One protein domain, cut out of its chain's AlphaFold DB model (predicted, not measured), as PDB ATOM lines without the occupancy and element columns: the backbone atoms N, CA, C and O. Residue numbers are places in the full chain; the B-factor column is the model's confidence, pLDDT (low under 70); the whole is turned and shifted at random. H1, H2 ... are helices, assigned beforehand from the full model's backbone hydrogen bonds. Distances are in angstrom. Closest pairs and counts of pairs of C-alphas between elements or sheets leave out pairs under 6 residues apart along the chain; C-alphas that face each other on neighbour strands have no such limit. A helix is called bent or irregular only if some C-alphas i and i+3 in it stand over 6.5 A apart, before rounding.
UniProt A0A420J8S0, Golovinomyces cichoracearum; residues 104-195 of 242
ATOM      1  N   ASP A 104     -33.289  24.137   5.888       67.56
ATOM      2  CA  ASP A 104     -33.337  25.481   6.434       67.56
ATOM      3  C   ASP A 104     -31.965  25.802   7.058       67.56
ATOM      4  O   ASP A 104     -31.413  24.938   7.760       67.56
ATOM      5  N   PRO A 105     -31.358  26.969   6.770       72.06
ATOM      6  CA  PRO A 105     -30.131  27.402   7.430       72.06
ATOM      7  C   PRO A 105     -30.142  27.171   8.947       72.06
ATOM      8  O   PRO A 105     -29.125  26.742   9.495       72.06
ATOM      9  N   GLU A 106     -31.293  27.329   9.603       69.62
ATOM     10  CA  GLU A 106     -31.463  27.094  11.042       69.62
ATOM     11  C   GLU A 106     -31.345  25.606  11.424       69.62
ATOM     12  O   GLU A 106     -30.690  25.240  12.408       69.62
ATOM     13  N   ILE A 107     -31.877  24.700  10.597       74.62
ATOM     14  CA  ILE A 107     -31.699  23.244  10.748       74.62
ATOM     15  C   ILE A 107     -30.220  22.877  10.553       74.62
ATOM     16  O   ILE A 107     -29.665  22.042  11.272       74.62
ATOM     17  N   ILE A 108     -29.542  23.508   9.593       77.81
ATOM     18  CA  ILE A 108     -28.112  23.276   9.352       77.81
ATOM     19  C   ILE A 108     -27.277  23.762  10.542       77.81
ATOM     20  O   ILE A 108     -26.338  23.074  10.959       77.81
ATOM     21  N   GLU A 109     -27.583  24.935  11.088       77.69
ATOM     22  CA  GLU A 109     -26.870  25.510  12.224       77.69
ATOM     23  C   GLU A 109     -27.073  24.682  13.497       77.69
ATOM     24  O   GLU A 109     -26.093  24.260  14.123       77.69
ATOM     25  N   SER A 110     -28.324  24.348  13.815       80.19
ATOM     26  CA  SER A 110     -28.681  23.508  14.964       80.19
ATOM     27  C   SER A 110     -28.078  22.101  14.882       80.19
ATOM     28  O   SER A 110     -27.717  21.520  15.909       80.19
ATOM     29  N   PHE A 111     -27.886  21.552  13.677       82.62
ATOM     30  CA  PHE A 111     -27.158  20.295  13.492       82.62
ATOM     31  C   PHE A 111     -25.644  20.457  13.695       82.62
ATOM     32  O   PHE A 111     -24.981  19.615  14.310       82.62
ATOM     33  N   ASN A 112     -25.065  21.531  13.153       82.75
ATOM     34  CA  ASN A 112     -23.622  21.741  13.176       82.75
ATOM     35  C   ASN A 112     -23.094  22.129  14.560       82.75
ATOM     36  O   ASN A 112     -21.969  21.739  14.881       82.75
ATOM     37  N   ALA A 113     -23.850  22.871  15.372       84.44
ATOM     38  CA  ALA A 113     -23.372  23.356  16.667       84.44
ATOM     39  C   ALA A 113     -22.939  22.209  17.613       84.44
ATOM     40  O   ALA A 113     -21.790  22.215  18.068       84.44
ATOM     41  N   PRO A 114     -23.733  21.144  17.822       81.44
ATOM     42  CA  PRO A 114     -23.321  20.021  18.671       81.44
ATOM     43  C   PRO A 114     -22.213  19.174  18.045       81.44
ATOM     44  O   PRO A 114     -21.322  18.694  18.743       81.44
ATOM     45  N   CYS A 115     -22.183  19.058  16.716       82.94
ATOM     46  CA  CYS A 115     -21.073  18.404  16.025       82.94
ATOM     47  C   CYS A 115     -19.740  19.141  16.256       82.94
ATOM     48  O   CYS A 115     -18.704  18.497  16.440       82.94
ATOM     49  N   ARG A 116     -19.759  20.483  16.275       83.38
ATOM     50  CA  ARG A 116     -18.592  21.308  16.634       83.38
ATOM     51  C   ARG A 116     -18.189  21.075  18.090       83.38
ATOM     52  O   ARG A 116     -16.997  20.954  18.364       83.38
ATOM     53  N   PHE A 117     -19.150  20.931  19.002       84.19
ATOM     54  CA  PHE A 117     -18.872  20.607  20.404       84.19
ATOM     55  C   PHE A 117     -18.175  19.245  20.564       84.19
ATOM     56  O   PHE A 117     -17.158  19.158  21.252       84.19
ATOM     57  N   CYS A 118     -18.651  18.197  19.882       85.62
ATOM     58  CA  CYS A 118     -17.988  16.887  19.881       85.62
ATOM     59  C   CYS A 118     -16.554  16.976  19.342       85.62
ATOM     60  O   CYS A 118     -15.632  16.408  19.926       85.62
ATOM     61  N   GLN A 119     -16.351  17.730  18.260       86.00
ATOM     62  CA  GLN A 119     -15.022  17.946  17.694       86.00
ATOM     63  C   GLN A 119     -14.087  18.656  18.682       86.00
ATOM     64  O   GLN A 119     -12.944  18.236  18.850       86.00
ATOM     65  N   LEU A 120     -14.557  19.713  19.347       87.75
ATOM     66  CA  LEU A 120     -13.764  20.448  20.334       87.75
ATOM     67  C   LEU A 120     -13.443  19.593  21.558       87.75
ATOM     68  O   LEU A 120     -12.299  19.590  22.004       87.75
ATOM     69  N   SER A 121     -14.422  18.838  22.056       88.19
ATOM     70  CA  SER A 121     -14.249  17.918  23.185       88.19
ATOM     71  C   SER A 121     -13.182  16.867  22.880       88.19
ATOM     72  O   SER A 121     -12.284  16.644  23.685       88.19
ATOM     73  N   TYR A 122     -13.205  16.300  21.672       91.12
ATOM     74  CA  TYR A 122     -12.182  15.360  21.224       91.12
ATOM     75  C   TYR A 122     -10.789  15.998  21.137       91.12
ATOM     76  O   TYR A 122      -9.803  15.423  21.593       91.12
ATOM     77  N   VAL A 123     -10.689  17.202  20.564       88.62
ATOM     78  CA  VAL A 123      -9.409  17.924  20.481       88.62
ATOM     79  C   VAL A 123      -8.863  18.229  21.878       88.62
ATOM     80  O   VAL A 123      -7.661  18.090  22.097       88.62
ATOM     81  N   LEU A 124      -9.733  18.605  22.818       88.94
ATOM     82  CA  LEU A 124      -9.383  18.855  24.217       88.94
ATOM     83  C   LEU A 124      -8.871  17.600  24.919       88.94
ATOM     84  O   LEU A 124      -7.835  17.649  25.572       88.94
ATOM     85  N   GLU A 125      -9.557  16.473  24.755       93.31
ATOM     86  CA  GLU A 125      -9.144  15.200  25.341       93.31
ATOM     87  C   GLU A 125      -7.758  14.777  24.838       93.31
ATOM     88  O   GLU A 125      -6.893  14.383  25.619       93.31
ATOM     89  N   TYR A 126      -7.505  14.909  23.536       92.12
ATOM     90  CA  TYR A 126      -6.197  14.598  22.958       92.12
ATOM     91  C   TYR A 126      -5.106  15.543  23.449       92.12
ATOM     92  O   TYR A 126      -4.012  15.086  23.784       92.12
ATOM     93  N   PHE A 127      -5.422  16.834  23.554       89.12
ATOM     94  CA  PHE A 127      -4.509  17.830  24.098       89.12
ATOM     95  C   PHE A 127      -4.133  17.520  25.553       89.12
ATOM     96  O   PHE A 127      -2.949  17.464  25.872       89.12
ATOM     97  N   ASN A 128      -5.116  17.220  26.407       92.69
ATOM     98  CA  ASN A 128      -4.891  16.870  27.814       92.69
ATOM     99  C   ASN A 128      -4.045  15.597  27.978       92.69
ATOM    100  O   ASN A 128      -3.332  15.445  28.964       92.69
ATOM    101  N   ASN A 129      -4.092  14.699  26.992       94.69
ATOM    102  CA  ASN A 129      -3.296  13.477  26.951       94.69
ATOM    103  C   ASN A 129      -1.932  13.642  26.250       94.69
ATOM    104  O   ASN A 129      -1.270  12.638  25.988       94.69
ATOM    105  N   ASN A 130      -1.509  14.869  25.910       94.00
ATOM    106  CA  ASN A 130      -0.294  15.156  25.133       94.00
ATOM    107  C   ASN A 130      -0.219  14.393  23.792       94.00
ATOM    108  O   ASN A 130       0.859  14.027  23.320       94.00
ATOM    109  N   LYS A 131      -1.373  14.132  23.169       92.94
ATOM    110  CA  LYS A 131      -1.483  13.468  21.866       92.94
ATOM    111  C   LYS A 131      -1.844  14.478  20.784       92.94
ATOM    112  O   LYS A 131      -2.624  15.403  20.990       92.94
ATOM    113  N   ASP A 132      -1.317  14.251  19.587       85.62
ATOM    114  CA  ASP A 132      -1.642  15.055  18.411       85.62
ATOM    115  C   ASP A 132      -3.040  14.684  17.886       85.62
ATOM    116  O   ASP A 132      -3.245  13.629  17.273       85.62
ATOM    117  N   SER A 133      -4.016  15.553  18.151       85.56
ATOM    118  CA  SER A 133      -5.410  15.367  17.742       85.56
ATOM    119  C   SER A 133      -5.574  15.333  16.222       85.56
ATOM    120  O   SER A 133      -6.429  14.599  15.726       85.56
ATOM    121  N   LEU A 134      -4.736  16.054  15.472       79.06
ATOM    122  CA  LEU A 134      -4.815  16.117  14.012       79.06
ATOM    123  C   LEU A 134      -4.358  14.811  13.361       79.06
ATOM    124  O   LEU A 134      -4.887  14.434  12.320       79.06
ATOM    125  N   LYS A 135      -3.418  14.094  13.988       79.81
ATOM    126  CA  LYS A 135      -2.999  12.758  13.530       79.81
ATOM    127  C   LYS A 135      -4.037  11.683  13.824       79.81
ATOM    128  O   LYS A 135      -4.158  10.726  13.064       79.81
ATOM    129  N   ALA A 136      -4.764  11.821  14.926       82.94
ATOM    130  CA  ALA A 136      -5.732  10.820  15.353       82.94
ATOM    131  C   ALA A 136      -7.123  11.018  14.736       82.94
ATOM    132  O   ALA A 136      -7.852  10.048  14.511       82.94
ATOM    133  N   MET A 137      -7.508  12.268  14.466       85.69
ATOM    134  CA  MET A 137      -8.810  12.595  13.899       85.69
ATOM    135  C   MET A 137      -8.898  12.090  12.460       85.69
ATOM    136  O   MET A 137      -8.199  12.551  11.563       85.69
ATOM    137  N   ASN A 138      -9.802  11.143  12.231       84.94
ATOM    138  CA  ASN A 138     -10.062  10.592  10.910       84.94
ATOM    139  C   ASN A 138     -11.516  10.819  10.493       84.94
ATOM    140  O   ASN A 138     -12.403  11.095  11.300       84.94
ATOM    141  N   LEU A 139     -11.758  10.688   9.193       78.56
ATOM    142  CA  LEU A 139     -13.062  10.936   8.597       78.56
ATOM    143  C   LEU A 139     -14.164  10.018   9.150       78.56
ATOM    144  O   LEU A 139     -15.299  10.462   9.310       78.56
ATOM    145  N   ARG A 140     -13.851   8.755   9.466       77.75
ATOM    146  CA  ARG A 140     -14.829   7.823  10.046       77.75
ATOM    147  C   ARG A 140     -15.325   8.314  11.384       77.75
ATOM    148  O   ARG A 140     -16.522   8.230  11.625       77.75
ATOM    149  N   LEU A 141     -14.442   8.839  12.225       83.12
ATOM    150  CA  LEU A 141     -14.822   9.395  13.515       83.12
ATOM    151  C   LEU A 141     -15.830  10.542  13.341       83.12
ATOM    152  O   LEU A 141     -16.895  10.526  13.950       83.12
ATOM    153  N   VAL A 142     -15.557  11.460  12.405       85.06
ATOM    154  CA  VAL A 142     -16.458  12.580  12.079       85.06
ATOM    155  C   VAL A 142     -17.806  12.097  11.543       85.06
ATOM    156  O   VAL A 142     -18.849  12.574  11.989       85.06
ATOM    157  N   ILE A 143     -17.804  11.149  10.600       81.56
ATOM    158  CA  ILE A 143     -19.036  10.564  10.049       81.56
ATOM    159  C   ILE A 143     -19.822   9.854  11.152       81.56
ATOM    160  O   ILE A 143     -21.041   9.991  11.206       81.56
ATOM    161  N   THR A 144     -19.138   9.136  12.041       82.38
ATOM    162  CA  THR A 144     -19.759   8.403  13.150       82.38
ATOM    163  C   THR A 144     -20.434   9.367  14.114       82.38
ATOM    164  O   THR A 144     -21.601   9.170  14.422       82.38
ATOM    165  N   TRP A 145     -19.765  10.449  14.526       85.12
ATOM    166  CA  TRP A 145     -20.380  11.462  15.389       85.12
ATOM    167  C   TRP A 145     -21.574  12.131  14.734       85.12
ATOM    168  O   TRP A 145     -22.631  12.225  15.348       85.12
ATOM    169  N   ARG A 146     -21.430  12.559  13.476       85.81
ATOM    170  CA  ARG A 146     -22.509  13.223  12.741       85.81
ATOM    171  C   ARG A 146     -23.715  12.307  12.557       85.81
ATOM    172  O   ARG A 146     -24.837  12.742  12.775       85.81
ATOM    173  N   SER A 147     -23.482  11.043  12.210       81.31
ATOM    174  CA  SER A 147     -24.551  10.049  12.054       81.31
ATOM    175  C   SER A 147     -25.188   9.719  13.400       81.31
ATOM    176  O   SER A 147     -26.406   9.717  13.512       81.31
ATOM    177  N   HIS A 148     -24.388   9.510  14.447       81.69
ATOM    178  CA  HIS A 148     -24.892   9.227  15.788       81.69
ATOM    179  C   HIS A 148     -25.725  10.391  16.338       81.69
ATOM    180  O   HIS A 148     -26.801  10.159  16.882       81.69
ATOM    181  N   TYR A 149     -25.263  11.631  16.166       83.44
ATOM    182  CA  TYR A 149     -25.996  12.823  16.581       83.44
ATOM    183  C   TYR A 149     -27.296  12.989  15.786       83.44
ATOM    184  O   TYR A 149     -28.357  13.193  16.377       83.44
ATOM    185  N   TRP A 150     -27.237  12.819  14.459       80.56
ATOM    186  CA  TRP A 150     -28.424  12.860  13.608       80.56
ATOM    187  C   TRP A 150     -29.476  11.830  14.037       80.56
ATOM    188  O   TRP A 150     -30.649  12.170  14.168       80.56
ATOM    189  N   MET A 151     -29.055  10.586  14.289       76.69
ATOM    190  CA  MET A 151     -29.972   9.486  14.594       76.69
ATOM    191  C   MET A 151     -30.525   9.524  16.020       76.69
ATOM    192  O   MET A 151     -31.678   9.166  16.208       76.69
ATOM    193  N   ASN A 152     -29.740   9.954  17.015       75.94
ATOM    194  CA  ASN A 152     -30.117   9.794  18.430       75.94
ATOM    195  C   ASN A 152     -30.490  11.095  19.151       75.94
ATOM    196  O   ASN A 152     -30.903  11.039  20.307       75.94
ATOM    197  N   LYS A 153     -30.240  12.267  18.553       74.19
ATOM    198  CA  LYS A 153     -30.389  13.560  19.249       74.19
ATOM    199  C   LYS A 153     -31.080  14.634  18.420       74.19
ATOM    200  O   LYS A 153     -31.811  15.439  18.982       74.19
ATOM    201  N   PHE A 154     -30.859  14.660  17.107       74.88
ATOM    202  CA  PHE A 154     -31.345  15.752  16.262       74.88
ATOM    203  C   PHE A 154     -32.839  15.649  15.902       74.88
ATOM    204  O   PHE A 154     -33.509  16.663  15.708       74.88
ATOM    205  N   MET A 155     -33.369  14.427  15.807       65.25
ATOM    206  CA  MET A 155     -34.718  14.179  15.288       65.25
ATOM    207  C   MET A 155     -35.863  14.515  16.250       65.25
ATOM    208  O   MET A 155     -36.958  14.822  15.779       65.25
ATOM    209  N   ASP A 156     -35.629  14.492  17.559       63.66
ATOM    210  CA  ASP A 156     -36.743  14.406  18.512       63.66
ATOM    211  C   ASP A 156     -37.436  15.746  18.793       63.66
ATOM    212  O   ASP A 156     -38.603  15.750  19.173       63.66
ATOM    213  N   THR A 157     -36.773  16.887  18.580       64.56
ATOM    214  CA  THR A 157     -37.340  18.203  18.940       64.56
ATOM    215  C   THR A 157     -37.156  19.253  17.853       64.56
ATOM    216  O   THR A 157     -38.124  19.890  17.443       64.56
ATOM    217  N   THR A 158     -35.943  19.403  17.323       69.75
ATOM    218  CA  THR A 158     -35.606  20.489  16.392       69.75
ATOM    219  C   THR A 158     -36.330  20.358  15.058       69.75
ATOM    220  O   THR A 158     -36.960  21.309  14.608       69.75
ATOM    221  N   ILE A 159     -36.305  19.180  14.432       70.56
ATOM    222  CA  ILE A 159     -36.976  18.993  13.139       70.56
ATOM    223  C   ILE A 159     -38.498  19.090  13.293       70.56
ATOM    224  O   ILE A 159     -39.158  19.670  12.438       70.56
ATOM    225  N   CYS A 160     -39.056  18.576  14.393       67.62
ATOM    226  CA  CYS A 160     -40.487  18.703  14.666       67.62
ATOM    227  C   CYS A 160     -40.905  20.171  14.823       67.62
ATOM    228  O   CYS A 160     -41.911  20.557  14.239       67.62
ATOM    229  N   HIS A 161     -40.110  20.982  15.527       71.44
ATOM    230  CA  HIS A 161     -40.340  22.422  15.667       71.44
ATOM    231  C   HIS A 161     -40.359  23.136  14.308       71.44
ATOM    232  O   HIS A 161     -41.333  23.799  13.969       71.44
ATOM    233  N   HIS A 162     -39.341  22.925  13.470       69.06
ATOM    234  CA  HIS A 162     -39.271  23.578  12.154       69.06
ATOM    235  C   HIS A 162     -40.368  23.074  11.190       69.06
ATOM    236  O   HIS A 162     -40.887  23.820  10.359       69.06
ATOM    237  N   LEU A 163     -40.775  21.803  11.300       67.31
ATOM    238  CA  LEU A 163     -41.908  21.262  10.536       67.31
ATOM    239  C   LEU A 163     -43.261  21.828  10.997       67.31
ATOM    240  O   LEU A 163     -44.183  21.930  10.189       67.31
ATOM    241  N   GLN A 164     -43.389  22.188  12.277       67.12
ATOM    242  CA  GLN A 164     -44.559  22.896  12.794       67.12
ATOM    243  C   GLN A 164     -44.594  24.342  12.281       67.12
ATOM    244  O   GLN A 164     -45.631  24.772  11.782       67.12
ATOM    245  N   GLU A 165     -43.472  25.064  12.333       67.56
ATOM    246  CA  GLU A 165     -43.397  26.460  11.873       67.56
ATOM    247  C   GLU A 165     -43.606  26.617  10.364       67.56
ATOM    248  O   GLU A 165     -44.210  27.588   9.913       67.56
ATOM    249  N   SER A 166     -43.202  25.624   9.569       60.12
ATOM    250  CA  SER A 166     -43.422  25.613   8.115       60.12
ATOM    251  C   SER A 166     -44.868  25.304   7.690       60.12
ATOM    252  O   SER A 166     -45.126  25.136   6.499       60.12
ATOM    253  N   ASN A 167     -45.830  25.228   8.624       57.09
ATOM    254  CA  ASN A 167     -47.252  24.922   8.380       57.09
ATOM    255  C   ASN A 167     -47.528  23.583   7.661       57.09
ATOM    256  O   ASN A 167     -48.675  23.277   7.335       57.09
ATOM    257  N   LEU A 168     -46.514  22.736   7.463       58.16
ATOM    258  CA  LEU A 168     -46.644  21.409   6.851       58.16
ATOM    259  C   LEU A 168     -47.211  20.357   7.822       58.16
ATOM    260  O   LEU A 168     -47.456  19.216   7.428       58.16
ATOM    261  N   GLY A 169     -47.422  20.717   9.090       53.03
ATOM    262  CA  GLY A 169     -47.780  19.782  10.151       53.03
ATOM    263  C   GLY A 169     -48.780  20.333  11.159       53.03
ATOM    264  O   GLY A 169     -48.471  20.403  12.343       53.03
ATOM    265  N   SER A 170     -50.004  20.644  10.725       47.78
ATOM    266  CA  SER A 170     -51.086  21.169  11.583       47.78
ATOM    267  C   SER A 170     -51.521  20.231  12.730       47.78
ATOM    268  O   SER A 170     -52.326  20.626  13.560       47.78
ATOM    269  N   ASN A 171     -50.994  19.000  12.802       52.53
ATOM    270  CA  ASN A 171     -51.345  17.988  13.812       52.53
ATOM    271  C   ASN A 171     -50.123  17.348  14.507       52.53
ATOM    272  O   ASN A 171     -50.207  16.241  15.042       52.53
ATOM    273  N   LEU A 172     -48.951  17.987  14.471       50.53
ATOM    274  CA  LEU A 172     -47.756  17.450  15.126       50.53
ATOM    275  C   LEU A 172     -47.761  17.839  16.613       50.53
ATOM    276  O   LEU A 172     -47.577  19.001  16.942       50.53
ATOM    277  N   VAL A 173     -47.946  16.878  17.521       47.78
ATOM    278  CA  VAL A 173     -47.665  17.057  18.959       47.78
ATOM    279  C   VAL A 173     -46.176  16.782  19.181       47.78
ATOM    280  O   VAL A 173     -45.728  15.651  18.983       47.78
ATOM    281  N   CYS A 174     -45.406  17.810  19.542       46.81
ATOM    282  CA  CYS A 174     -44.002  17.683  19.940       46.81
ATOM    283  C   CYS A 174     -43.957  17.362  21.443       46.81
ATOM    284  O   CYS A 174     -44.524  18.105  22.240       46.81
ATOM    285  N   LEU A 175     -43.355  16.234  21.832       46.09
ATOM    286  CA  LEU A 175     -43.425  15.716  23.208       46.09
ATOM    287  C   LEU A 175     -42.299  16.214  24.131       46.09
ATOM    288  O   LEU A 175     -42.209  15.758  25.269       46.09
ATOM    289  N   THR A 176     -41.461  17.155  23.696       50.12
ATOM    290  CA  THR A 176     -40.299  17.578  24.491       50.12
ATOM    291  C   THR A 176     -39.891  19.023  24.196       50.12
ATOM    292  O   THR A 176     -39.904  19.431  23.032       50.12
ATOM    293  N   PRO A 177     -39.504  19.811  25.221       49.06
ATOM    294  CA  PRO A 177     -39.008  21.167  25.020       49.06
ATOM    295  C   PRO A 177     -37.699  21.171  24.209       49.06
ATOM    296  O   PRO A 177     -36.931  20.203  24.271       49.06
ATOM    297  N   PRO A 178     -37.433  22.246  23.442       50.03
ATOM    298  CA  PRO A 178     -36.232  22.365  22.625       50.03
ATOM    299  C   PRO A 178     -34.971  22.232  23.486       50.03
ATOM    300  O   PRO A 178     -34.872  22.810  24.570       50.03
ATOM    301  N   LEU A 179     -34.002  21.456  22.993       53.22
ATOM    302  CA  LEU A 179     -32.696  21.327  23.629       53.22
ATOM    303  C   LEU A 179     -32.015  22.703  23.575       53.22
ATOM    304  O   LEU A 179     -31.677  23.171  22.487       53.22
ATOM    305  N   GLN A 180     -31.818  23.359  24.722       53.88
ATOM    306  CA  GLN A 180     -30.969  24.549  24.757       53.88
ATOM    307  C   GLN A 180     -29.557  24.145  24.311       53.88
ATOM    308  O   GLN A 180     -29.030  23.137  24.804       53.88
ATOM    309  N   PRO A 181     -28.941  24.876  23.364       52.50
ATOM    310  CA  PRO A 181     -27.564  24.608  22.989       52.50
ATOM    311  C   PRO A 181     -26.683  24.707  24.244       52.50
ATOM    312  O   PRO A 181     -26.911  25.594  25.071       52.50
ATOM    313  N   PRO A 182     -25.691  23.812  24.417       57.66
ATOM    314  CA  PRO A 182     -24.735  23.928  25.509       57.66
ATOM    315  C   PRO A 182     -24.125  25.330  25.505       57.66
ATOM    316  O   PRO A 182     -23.719  25.807  24.443       57.66
ATOM    317  N   ASP A 183     -24.056  25.983  26.667       66.19
ATOM    318  CA  ASP A 183     -23.465  27.314  26.785       66.19
ATOM    319  C   ASP A 183     -21.962  27.254  26.468       66.19
ATOM    320  O   ASP A 183     -21.107  26.952  27.305       66.19
ATOM    321  N   MET A 184     -21.645  27.523  25.204       49.91
ATOM    322  CA  MET A 184     -20.281  27.575  24.693       49.91
ATOM    323  C   MET A 184     -19.488  28.699  25.368       49.91
ATOM    324  O   MET A 184     -18.271  28.590  25.521       49.91
ATOM    325  N   GLN A 185     -20.159  29.773  25.789       64.44
ATOM    326  CA  GLN A 185     -19.532  30.978  26.314       64.44
ATOM    327  C   GLN A 185     -18.949  30.733  27.707       64.44
ATOM    328  O   GLN A 185     -17.811  31.137  27.967       64.44
ATOM    329  N   ALA A 186     -19.641  29.968  28.555       65.69
ATOM    330  CA  ALA A 186     -19.100  29.488  29.827       65.69
ATOM    331  C   ALA A 186     -17.831  28.629  29.638       65.69
ATOM    332  O   ALA A 186     -16.821  28.843  30.319       65.69
ATOM    333  N   PHE A 187     -17.832  27.714  28.661       54.84
ATOM    334  CA  PHE A 187     -16.681  26.851  28.359       54.84
ATOM    335  C   PHE A 187     -15.451  27.629  27.872       54.84
ATOM    336  O   PHE A 187     -14.330  27.354  28.309       54.84
ATOM    337  N   TYR A 188     -15.633  28.612  26.985       57.09
ATOM    338  CA  TYR A 188     -14.528  29.453  26.512       57.09
ATOM    339  C   TYR A 188     -13.985  30.363  27.614       57.09
ATOM    340  O   TYR A 188     -12.766  30.490  27.755       57.09
ATOM    341  N   SER A 189     -14.868  30.935  28.433       66.19
ATOM    342  CA  SER A 189     -14.490  31.817  29.544       66.19
ATOM    343  C   SER A 189     -13.650  31.081  30.592       66.19
ATOM    344  O   SER A 189     -12.623  31.595  31.030       66.19
ATOM    345  N   SER A 190     -14.009  29.832  30.914       66.31
ATOM    346  CA  SER A 190     -13.212  28.963  31.794       66.31
ATOM    347  C   SER A 190     -11.832  28.617  31.223       66.31
ATOM    348  O   SER A 190     -10.937  28.228  31.971       66.31
ATOM    349  N   ARG A 191     -11.646  28.708  29.903       49.03
ATOM    350  CA  ARG A 191     -10.375  28.388  29.248       49.03
ATOM    351  C   ARG A 191      -9.459  29.602  29.161       49.03
ATOM    352  O   ARG A 191      -8.264  29.449  29.382       49.03
ATOM    353  N   LEU A 192     -10.022  30.785  28.906       57.03
ATOM    354  CA  LEU A 192      -9.289  32.055  28.933       57.03
ATOM    355  C   LEU A 192      -8.679  32.324  30.315       57.03
ATOM    356  O   LEU A 192      -7.559  32.813  30.395       57.03
ATOM    357  N   SER A 193      -9.371  31.944  31.392       57.66
ATOM    358  CA  SER A 193      -8.847  32.066  32.757       57.66
ATOM    359  C   SER A 193      -7.786  31.012  33.111       57.66
ATOM    360  O   SER A 193      -6.926  31.274  33.950       57.66
ATOM    361  N   ALA A 194      -7.810  29.838  32.469       49.84
ATOM    362  CA  ALA A 194      -6.845  28.758  32.694       49.84
ATOM    363  C   ALA A 194      -5.578  28.871  31.822       49.84
ATOM    364  O   ALA A 194      -4.521  28.352  32.185       49.84
ATOM    365  N   SER A 195      -5.651  29.546  30.671       43.59
ATOM    366  CA  SER A 195      -4.497  29.800  29.807       43.59
ATOM    367  C   SER A 195      -3.748  31.062  30.246       43.59
ATOM    368  O   SER A 195      -4.270  32.163  30.138       43.59
TER     369      SER A 195
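Overview. This is residues 104 to 195 of the 242 residues of a protein of Golovinomyces cichoracearum (UniProt A0A420J8S0). One long helix, H1, makes the backbone of a loose, elongated model; H2 folds the chain over at its far end, and H3 comes back across one side of H1 at a steep angle. H4 continues past the first residues of H1, and a long link then turns round beyond H4 and runs back along the other side of H1 to H5, whose residues 185 to 194 stick out free together with residue 195. The printed part has 92 residues with five named helices, in the order H1, H2, H3, H4, H5, and no named strand; the class is all helix. The whole is loose, with a radius of gyration of the C-alphas of 16.6 A, and spans 53 by 32 by 22 A.

Along the chain. H1, residues 105 to 128, runs 34.1 A from C-alpha 105 at (-30.131, 27.402, 7.430) to C-alpha 128 at (-4.891, 16.870, 27.814). It is neither bent nor irregular, but only just: C-alphas 111 and 114 are 6.5 A apart. H2, residues 133 to 136, is four residues long. H3, residues 139 to 154, covers 20.4 A; it is only just irregular, with C-alphas 151 and 154 6.6 A apart. H4, residues 158 to 165, covers 10.8 A. H5, residues 184 to 194, covers 15.7 A and ends with C-alpha 194 at (-6.845, 28.758, 32.694).

Arrangement. H1 is the hub and touches three helices. It touches H2 with residues 122 to 127 alone; the closest C-alphas are those of Tyr 126 and Ser 133, 5.3 A apart. It touches H3 with residues 111 to 119 alone, at a steep tilt of 52 degrees, opposite ways; the closest C-alphas are those of Cys 115 and Arg 146, 6.3 A apart. It touches H4 with residues 107 to 110 alone, at a shallow tilt of 17 degrees, opposite ways; the closest C-alphas are those of Ile 107 and Ile 159, 7.2 A apart. H3 and H4 meet only through their link. H5 touches no helix; H1 and H5 are only just apart, their closest C-alphas 8.3 A from each other. In H4 every O i to N i+4 pair is within hydrogen-bond range, against 18 of 20 in H1, 11 of 12 in H3 and 6 of 7 in H5; H2 is too short for such a pair.

Size, cuts and confidence. The two C-alphas farthest apart are those of Asn 130 and Ser 170, 52.9 A. The printed part has no cut. The links from H1 to H2, H2 to H3 and H3 to H4 are tight; the link from H4 to H5, residues 166 to 183, is long. Mean pLDDT of the printed part is 71.9, and 41 residues are under 70, among them residues 162 to 195.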